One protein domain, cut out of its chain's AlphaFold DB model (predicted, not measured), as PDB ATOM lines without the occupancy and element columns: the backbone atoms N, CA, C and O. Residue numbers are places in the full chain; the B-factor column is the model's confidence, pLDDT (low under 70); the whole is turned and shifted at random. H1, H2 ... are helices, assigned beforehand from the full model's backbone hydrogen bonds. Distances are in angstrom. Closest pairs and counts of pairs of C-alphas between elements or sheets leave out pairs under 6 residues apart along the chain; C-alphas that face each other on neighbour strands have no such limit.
ATOM      1  N   LEU A   8     -49.462  45.539   6.363       96.69
ATOM      2  CA  LEU A   8     -48.013  45.725   6.197       96.69
ATOM      3  C   LEU A   8     -47.279  44.393   6.075       96.69
ATOM      4  O   LEU A   8     -46.415  44.231   5.212       96.69
ATOM      5  N   THR A   9     -47.677  43.415   6.881       96.75
ATOM      6  CA  THR A   9     -47.175  42.045   6.810       96.75
ATOM      7  C   THR A   9     -47.410  41.442   5.432       96.75
ATOM      8  O   THR A   9     -46.487  40.875   4.844       96.75
ATOM      9  N   GLU A  10     -48.622  41.569   4.892       96.69
ATOM     10  CA  GLU A  10     -48.952  41.018   3.580       96.69
ATOM     11  C   GLU A  10     -48.250  41.771   2.443       96.69
ATOM     12  O   GLU A  10     -47.718  41.128   1.537       96.69
ATOM     13  N   CYS A  11     -48.153  43.104   2.520       97.94
ATOM     14  CA  CYS A  11     -47.343  43.892   1.589       97.94
ATOM     15  C   CYS A  11     -45.888  43.413   1.572       97.94
ATOM     16  O   CYS A  11     -45.349  43.088   0.515       97.94
ATOM     17  N   PHE A  12     -45.259  43.275   2.739       98.12
ATOM     18  CA  PHE A  12     -43.853  42.890   2.819       98.12
ATOM     19  C   PHE A  12     -43.601  41.439   2.381       98.12
ATOM     20  O   PHE A  12     -42.597  41.148   1.726       98.12
ATOM     21  N   LYS A  13     -44.518  40.511   2.693       98.12
ATOM     22  CA  LYS A  13     -44.460  39.130   2.184       98.12
ATOM     23  C   LYS A  13     -44.530  39.093   0.661       98.12
ATOM     24  O   LYS A  13     -43.718  38.411   0.037       98.12
ATOM     25  N   LYS A  14     -45.464  39.836   0.065       98.12
ATOM     26  CA  LYS A  14     -45.618  39.894  -1.389       98.12
ATOM     27  C   LYS A  14     -44.427  40.560  -2.064       98.12
ATOM     28  O   LYS A  14     -43.940  40.012  -3.045       98.12
ATOM     29  N   ALA A  15     -43.891  41.644  -1.504       98.50
ATOM     30  CA  ALA A  15     -42.668  42.269  -2.007       98.50
ATOM     31  C   ALA A  15     -41.506  41.260  -2.091       98.50
ATOM     32  O   ALA A  15     -40.874  41.108  -3.137       98.50
ATOM     33  N   LYS A  16     -41.287  40.475  -1.025       98.56
ATOM     34  CA  LYS A  16     -40.291  39.390  -1.010       98.56
ATOM     35  C   LYS A  16     -40.574  38.305  -2.051       98.56
ATOM     36  O   LYS A  16     -39.639  37.831  -2.695       98.56
ATOM     37  N   GLN A  17     -41.835  37.898  -2.197       98.56
ATOM     38  CA  GLN A  17     -42.242  36.866  -3.151       98.56
ATOM     39  C   GLN A  17     -42.019  37.313  -4.600       98.56
ATOM     40  O   GLN A  17     -41.378  36.592  -5.358       98.56
ATOM     41  N   TYR A  18     -42.484  38.505  -4.974       98.62
ATOM     42  CA  TYR A  18     -42.308  39.035  -6.326       98.62
ATOM     43  C   TYR A  18     -40.839  39.265  -6.665       98.62
ATOM     44  O   TYR A  18     -40.403  38.891  -7.751       98.62
ATOM     45  N   TYR A  19     -40.043  39.761  -5.713       98.50
ATOM     46  CA  TYR A  19     -38.601  39.878  -5.914       98.50
ATOM     47  C   TYR A  19     -37.954  38.515  -6.193       98.50
ATOM     48  O   TYR A  19     -37.160  38.387  -7.122       98.50
ATOM     49  N   LYS A  20     -38.321  37.475  -5.429       98.31
ATOM     50  CA  LYS A  20     -37.830  36.104  -5.652       98.31
ATOM     51  C   LYS A  20     -38.223  35.564  -7.033       98.31
ATOM     52  O   LYS A  20     -37.459  34.799  -7.612       98.31
ATOM     53  N   ASN A  21     -39.376  35.974  -7.557       98.25
ATOM     54  CA  ASN A  21     -39.864  35.585  -8.879       98.25
ATOM     55  C   ASN A  21     -39.255  36.409 -10.032       98.25
ATOM     56  O   ASN A  21     -39.594  36.166 -11.185       98.25
ATOM     57  N   GLY A  22     -38.391  37.391  -9.749       97.81
ATOM     58  CA  GLY A  22     -37.850  38.306 -10.762       97.81
ATOM     59  C   GLY A  22     -38.817  39.419 -11.187       97.81
ATOM     60  O   GLY A  22     -38.494  40.216 -12.061       97.81
ATOM     61  N   GLU A  23     -39.983  39.525 -10.548       98.25
ATOM     62  CA  GLU A  23     -41.010  40.532 -10.828       98.25
ATOM     63  C   GLU A  23     -40.716  41.822 -10.038       98.25
ATOM     64  O   GLU A  23     -41.405  42.163  -9.074       98.25
ATOM     65  N   GLN A  24     -39.640  42.518 -10.417       97.69
ATOM     66  CA  GLN A  24     -39.082  43.654  -9.667       97.69
ATOM     67  C   GLN A  24     -40.054  44.827  -9.495       97.69
ATOM     68  O   GLN A  24     -40.156  45.362  -8.391       97.69
ATOM     69  N   ASP A  25     -40.806  45.187 -10.538       97.69
ATOM     70  CA  ASP A  25     -41.773  46.289 -10.457       97.69
ATOM     71  C   ASP A  25     -42.888  45.979  -9.459       97.69
ATOM     72  O   ASP A  25     -43.172  46.782  -8.578       97.69
ATOM     73  N   LYS A  26     -43.421  44.751  -9.471       97.88
ATOM     74  CA  LYS A  26     -44.415  44.335  -8.471       97.88
ATOM     75  C   LYS A  26     -43.826  44.307  -7.066       97.88
ATOM     76  O   LYS A  26     -44.515  44.633  -6.103       97.88
ATOM     77  N   ALA A  27     -42.563  43.905  -6.917       98.38
ATOM     78  CA  ALA A  27     -41.899  43.953  -5.619       98.38
ATOM     79  C   ALA A  27     -41.839  45.389  -5.073       98.38
ATOM     80  O   ALA A  27     -42.118  45.592  -3.890       98.38
ATOM     81  N   ARG A  28     -41.534  46.364  -5.942       98.19
ATOM     82  CA  ARG A  28     -41.559  47.795  -5.623       98.19
ATOM     83  C   ARG A  28     -42.967  48.267  -5.267       98.19
ATOM     84  O   ARG A  28     -43.140  48.810  -4.182       98.19
ATOM     85  N   ASP A  29     -43.968  47.960  -6.090       98.12
ATOM     86  CA  ASP A  29     -45.359  48.376  -5.864       98.12
ATOM     87  C   ASP A  29     -45.862  47.963  -4.474       98.12
ATOM     88  O   ASP A  29     -46.487  48.747  -3.759       98.12
ATOM     89  N   TYR A  30     -45.557  46.737  -4.035       98.38
ATOM     90  CA  TYR A  30     -45.962  46.276  -2.706       98.38
ATOM     91  C   TYR A  30     -45.203  46.959  -1.562       98.38
ATOM     92  O   TYR A  30     -45.778  47.127  -0.481       98.38
ATOM     93  N   CYS A  31     -43.949  47.370  -1.775       98.19
ATOM     94  CA  CYS A  31     -43.248  48.232  -0.826       98.19
ATOM     95  C   CYS A  31     -43.907  49.611  -0.742       98.19
ATOM     96  O   CYS A  31     -44.208  50.065   0.362       98.19
ATOM     97  N   ASP A  32     -44.208  50.230  -1.883       98.06
ATOM     98  CA  ASP A  32     -44.828  51.556  -1.952       98.06
ATOM     99  C   ASP A  32     -46.224  51.560  -1.322       98.06
ATOM    100  O   ASP A  32     -46.558  52.461  -0.552       98.06
ATOM    101  N   MET A  33     -47.016  50.504  -1.538       97.50
ATOM    102  CA  MET A  33     -48.296  50.305  -0.849       97.50
ATOM    103  C   MET A  33     -48.130  50.244   0.678       97.50
ATOM    104  O   MET A  33     -48.938  50.817   1.412       97.50
ATOM    105  N   GLY A  34     -47.091  49.561   1.170       97.50
ATOM    106  CA  GLY A  34     -46.781  49.494   2.599       97.50
ATOM    107  C   GLY A  34     -46.390  50.859   3.173       97.50
ATOM    108  O   GLY A  34     -46.927  51.282   4.197       97.50
ATOM    109  N   ILE A  35     -45.515  51.586   2.476       98.06
ATOM    110  CA  ILE A  35     -45.076  52.938   2.850       98.06
ATOM    111  C   ILE A  35     -46.258  53.920   2.841       98.06
ATOM    112  O   ILE A  35     -46.418  54.707   3.778       98.06
ATOM    113  N   ALA A  36     -47.129  53.849   1.832       97.56
ATOM    114  CA  ALA A  36     -48.335  54.668   1.743       97.56
ATOM    115  C   ALA A  36     -49.294  54.401   2.914       97.56
ATOM    116  O   ALA A  36     -49.795  55.348   3.520       97.56
ATOM    117  N   TYR A  37     -49.489  53.134   3.295       96.88
ATOM    118  CA  TYR A  37     -50.301  52.780   4.462       96.88
ATOM    119  C   TYR A  37     -49.698  53.312   5.771       96.88
ATOM    120  O   TYR A  37     -50.420  53.847   6.610       96.88
ATOM    121  N   ILE A  38     -48.371  53.247   5.941       97.00
ATOM    122  CA  ILE A  38     -47.685  53.867   7.089       97.00
ATOM    123  C   ILE A  38     -47.941  55.378   7.116       97.00
ATOM    124  O   ILE A  38     -48.287  55.926   8.163       97.00
ATOM    125  N   ARG A  39     -47.811  56.058   5.971       97.12
ATOM    126  CA  ARG A  39     -48.081  57.499   5.852       97.12
ATOM    127  C   ARG A  39     -49.523  57.838   6.229       97.12
ATOM    128  O   ARG A  39     -49.737  58.801   6.962       97.12
ATOM    129  N   GLU A  40     -50.488  57.038   5.784       96.94
ATOM    130  CA  GLU A  40     -51.897  57.186   6.154       96.94
ATOM    131  C   GLU A  40     -52.081  57.082   7.678       96.94
ATOM    132  O   GLU A  40     -52.703  57.950   8.290       96.94
ATOM    133  N   LYS A  41     -51.468  56.084   8.326       96.31
ATOM    134  CA  LYS A  41     -51.546  55.917   9.788       96.31
ATOM    135  C   LYS A  41     -50.940  57.095  10.542       96.31
ATOM    136  O   LYS A  41     -51.551  57.585  11.489       96.31
ATOM    137  N   ARG A  42     -49.800  57.613  10.076       96.94
ATOM    138  CA  ARG A  42     -49.193  58.828  10.640       96.94
ATOM    139  C   ARG A  42     -50.089  60.052  10.470       96.94
ATOM    140  O   ARG A  42     -50.227  60.825  11.409       96.94
ATOM    141  N   SER A  43     -50.745  60.209   9.315       97.44
ATOM    142  CA  SER A  43     -51.716  61.299   9.114       97.44
ATOM    143  C   SER A  43     -52.954  61.187  10.009       97.44
ATOM    144  O   SER A  43     -53.580  62.196  10.307       97.44
ATOM    145  N   GLN A  44     -53.272  59.981  10.490       96.75
ATOM    146  CA  GLN A  44     -54.336  59.714  11.465       96.75
ATOM    147  C   GLN A  44     -53.871  59.890  12.924       96.75
ATOM    148  O   GLN A  44     -54.635  59.606  13.842       96.75
ATOM    149  N   GLY A  45     -52.636  60.356  13.151       97.88
ATOM    150  CA  GLY A  45     -52.098  60.665  14.479       97.88
ATOM    151  C   GLY A  45     -51.275  59.551  15.131       97.88
ATOM    152  O   GLY A  45     -50.755  59.771  16.225       97.88
ATOM    153  N   MET A  46     -51.111  58.394  14.475       97.12
ATOM    154  CA  MET A  46     -50.270  57.310  14.993       97.12
ATOM    155  C   MET A  46     -48.794  57.727  14.999       97.12
ATOM    156  O   MET A  46     -48.243  58.172  13.984       97.12
ATOM    157  N   GLN A  47     -48.146  57.562  16.143       97.88
ATOM    158  CA  GLN A  47     -46.750  57.893  16.378       97.88
ATOM    159  C   GLN A  47     -45.821  56.795  15.858       97.88
ATOM    160  O   GLN A  47     -46.177  55.624  15.739       97.88
ATOM    161  N   ALA A  48     -44.583  57.178  15.553       95.69
ATOM    162  CA  ALA A  48     -43.593  56.280  14.962       95.69
ATOM    163  C   ALA A  48     -43.219  55.092  15.875       95.69
ATOM    164  O   ALA A  48     -42.902  54.010  15.386       95.69
ATOM    165  N   ASN A  49     -43.281  55.283  17.195       97.19
ATOM    166  CA  ASN A  49     -42.966  54.264  18.197       97.19
ATOM    167  C   ASN A  49     -44.161  53.364  18.566       97.19
ATOM    168  O   ASN A  49     -43.971  52.397  19.306       97.19
ATOM    169  N   GLU A  50     -45.368  53.656  18.075       98.00
ATOM    170  CA  GLU A  50     -46.550  52.832  18.325       98.00
ATOM    171  C   GLU A  50     -46.520  51.533  17.516       98.00
ATOM    172  O   GLU A  50     -45.907  51.435  16.448       98.00
ATOM    173  N   LEU A  51     -47.193  50.511  18.048       97.06
ATOM    174  CA  LEU A  51     -47.247  49.189  17.439       97.06
ATOM    175  C   LEU A  51     -48.376  49.095  16.414       97.06
ATOM    176  O   LEU A  51     -49.548  49.307  16.721       97.06
ATOM    177  N   LEU A  52     -48.017  48.651  15.215       94.81
ATOM    178  CA  LEU A  52     -48.929  48.254  14.157       94.81
ATOM    179  C   LEU A  52     -48.540  46.848  13.698       94.81
ATOM    180  O   LEU A  52     -47.423  46.610  13.245       94.81
ATOM    181  N   GLU A  53     -49.461  45.895  13.845       94.19
ATOM    182  CA  GLU A  53     -49.191  44.474  13.557       94.19
ATOM    183  C   GLU A  53     -48.071  43.895  14.444       94.19
ATOM    184  O   GLU A  53     -47.226  43.132  13.985       94.19
ATOM    185  N   ASN A  54     -48.063  44.274  15.731       95.38
ATOM    186  CA  ASN A  54     -47.063  43.877  16.737       95.38
ATOM    187  C   ASN A  54     -45.618  44.299  16.414       95.38
ATOM    188  O   ASN A  54     -44.666  43.749  16.962       95.38
ATOM    189  N   VAL A  55     -45.441  45.278  15.531       96.56
ATOM    190  CA  VAL A  55     -44.145  45.837  15.142       96.56
ATOM    191  C   VAL A  55     -44.271  47.353  15.188       96.56
ATOM    192  O   VAL A  55     -45.323  47.894  14.853       96.56
ATOM    193  N   ARG A  56     -43.224  48.054  15.624       97.69
ATOM    194  CA  ARG A  56     -43.257  49.517  15.636       97.69
ATOM    195  C   ARG A  56     -43.392  50.077  14.219       97.69
ATOM    196  O   ARG A  56     -42.858  49.512  13.261       97.69
ATOM    197  N   LEU A  57     -44.112  51.186  14.095       97.44
ATOM    198  CA  LEU A  57     -44.375  51.826  12.811       97.44
ATOM    199  C   LEU A  57     -43.078  52.280  12.107       97.44
ATOM    200  O   LEU A  57     -42.952  52.107  10.894       97.44
ATOM    201  N   ASP A  58     -42.106  52.803  12.861       97.62
ATOM    202  CA  ASP A  58     -40.762  53.163  12.378       97.62
ATOM    203  C   ASP A  58     -40.012  51.959  11.790       97.62
ATOM    204  O   ASP A  58     -39.497  52.021  10.676       97.62
ATOM    205  N   LEU A  59     -40.047  50.826  12.485       98.25
ATOM    206  CA  LEU A  59     -39.386  49.598  12.073       98.25
ATOM    207  C   LEU A  59     -40.029  49.007  10.813       98.25
ATOM    208  O   LEU A  59     -39.344  48.415   9.980       98.25
ATOM    209  N   TRP A  60     -41.343  49.162  10.636       98.25
ATOM    210  CA  TRP A  60     -41.983  48.828   9.365       98.25
ATOM    211  C   TRP A  60     -41.462  49.693   8.221       98.25
ATOM    212  O   TRP A  60     -41.131  49.155   7.164       98.25
ATOM    213  N   LEU A  61     -41.366  51.006   8.432       98.06
ATOM    214  CA  LEU A  61     -40.884  51.945   7.422       98.06
ATOM    215  C   LEU A  61     -39.442  51.617   7.010       98.06
ATOM    216  O   LEU A  61     -39.160  51.499   5.819       98.06
ATOM    217  N   GLU A  62     -38.564  51.379   7.986       98.25
ATOM    218  CA  GLU A  62     -37.182  50.941   7.759       98.25
ATOM    219  C   GLU A  62     -37.117  49.639   6.957       98.25
ATOM    220  O   GLU A  62     -36.349  49.545   6.004       98.25
ATOM    221  N   ARG A  63     -37.952  48.639   7.275       98.38
ATOM    222  CA  ARG A  63     -37.980  47.364   6.536       98.38
ATOM    223  C   ARG A  63     -38.297  47.550   5.057       98.38
ATOM    224  O   ARG A  63     -37.677  46.878   4.233       98.38
ATOM    225  N   PHE A  64     -39.255  48.413   4.717       98.44
ATOM    226  CA  PHE A  64     -39.592  48.683   3.318       98.44
ATOM    227  C   PHE A  64     -38.457  49.421   2.604       98.44
ATOM    228  O   PHE A  64     -38.026  48.966   1.544       98.44
ATOM    229  N   TRP A  65     -37.917  50.485   3.204       98.12
ATOM    230  CA  TRP A  65     -36.810  51.239   2.609       98.12
ATOM    231  C   TRP A  65     -35.550  50.396   2.438       98.12
ATOM    232  O   TRP A  65     -35.021  50.317   1.333       98.12
ATOM    233  N   MET A  66     -35.130  49.677   3.481       98.00
ATOM    234  CA  MET A  66     -33.980  48.777   3.403       98.00
ATOM    235  C   MET A  66     -34.199  47.665   2.380       98.00
ATOM    236  O   MET A  66     -33.244  47.218   1.751       98.00
ATOM    237  N   PHE A  67     -35.427  47.176   2.198       98.38
ATOM    238  CA  PHE A  67     -35.693  46.194   1.153       98.38
ATOM    239  C   PHE A  67     -35.498  46.798  -0.238       98.38
ATOM    240  O   PHE A  67     -34.803  46.197  -1.055       98.38
ATOM    241  N   LEU A  68     -36.053  47.982  -0.501       98.19
ATOM    242  CA  LEU A  68     -35.881  48.668  -1.782       98.19
ATOM    243  C   LEU A  68     -34.406  48.972  -2.069       98.19
ATOM    244  O   LEU A  68     -33.910  48.644  -3.146       98.19
ATOM    245  N   GLU A  69     -33.695  49.532  -1.095       97.56
ATOM    246  CA  GLU A  69     -32.287  49.907  -1.215       97.56
ATOM    247  C   GLU A  69     -31.392  48.685  -1.458       97.56
ATOM    248  O   GLU A  69     -30.708  48.599  -2.480       97.56
ATOM    249  N   ASN A  70     -31.476  47.670  -0.591       97.69
ATOM    250  CA  ASN A  70     -30.640  46.469  -0.697       97.69
ATOM    251  C   ASN A  70     -30.896  45.667  -1.980       97.69
ATOM    252  O   ASN A  70     -30.049  44.874  -2.396       97.69
ATOM    253  N   LYS A  71     -32.082  45.809  -2.582       97.06
ATOM    254  CA  LYS A  71     -32.456  45.128  -3.827       97.06
ATOM    255  C   LYS A  71     -32.279  45.994  -5.074       97.06
ATOM    256  O   LYS A  71     -32.609  45.523  -6.158       97.06
ATOM    257  N   LYS A  72     -31.735  47.212  -4.941       96.50
ATOM    258  CA  LYS A  72     -31.586  48.190  -6.036       96.50
ATOM    259  C   LYS A  72     -32.915  48.491  -6.741       96.50
ATOM    260  O   LYS A  72     -32.967  48.630  -7.958       96.50
TER     261      LYS A  72
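This is residues 8 to 72 of the 76 residues of an uncharacterized protein of Flavobacteriaceae bacterium (UniProt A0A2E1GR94). Look first for H2, the longest helix: H1 and H3 both pack on it and run against it, and the three make a small up-and-down bundle whose helix centres form a triangle. At one end a loop, residues 44 to 56, spans from H2 to H3; at the other, a tight turn joins H1 to H2. The printed part has 65 residues with three named helices, in the order H1, H2, H3, and no named strand, and its class is all helix. It is compact, with a radius of gyration of the C-alphas of 11.7 A, and spans 36 by 18 by 16 A, only just a rod.

Find C-alpha 24 at (-39.082, 43.654, -9.667); from there H2, residues 24 to 43, runs 28.7 A to C-alpha 43 at (-51.716, 61.299, 9.114). Before it, H1, residues 8 to 20, covers 18.3 A. After it, H3, residues 57 to 70, covers 20.0 A and ends at C-alpha 70, (-30.640, 46.469, -0.697).

Start at H2 and look at the C-alphas of Ala 15 and Ala 27, 4.1 A apart, the closest of H1 and H2. These helices touch as a helical hairpin, at a shallow tilt of 16 degrees, opposite ways. H2 and H3, also a helical hairpin, touch with the C-alphas of Cys 31 and Phe 64 closest, 5.5 A apart, at a shallow tilt of 23 degrees, opposite ways. H1 and H3 are close but not clearly touching, the closest C-alphas being those of Phe 12 and Phe 64 at 7.2 A; they run the same way at a shallow tilt of 10 degrees. In H1, H2 and H3 every O i to N i+4 pair is within hydrogen-bond range.

The two C-alphas farthest apart, those of Gly 22 and Gly 45, are 36.6 A from each other. The link from H2 to H3 is long, 13 residues; in it, residues 51 to 52 pair with residues 55 to 56, antiparallel. The printed part has no cut, its mean pLDDT is 97.6, and no printed residue is under 70.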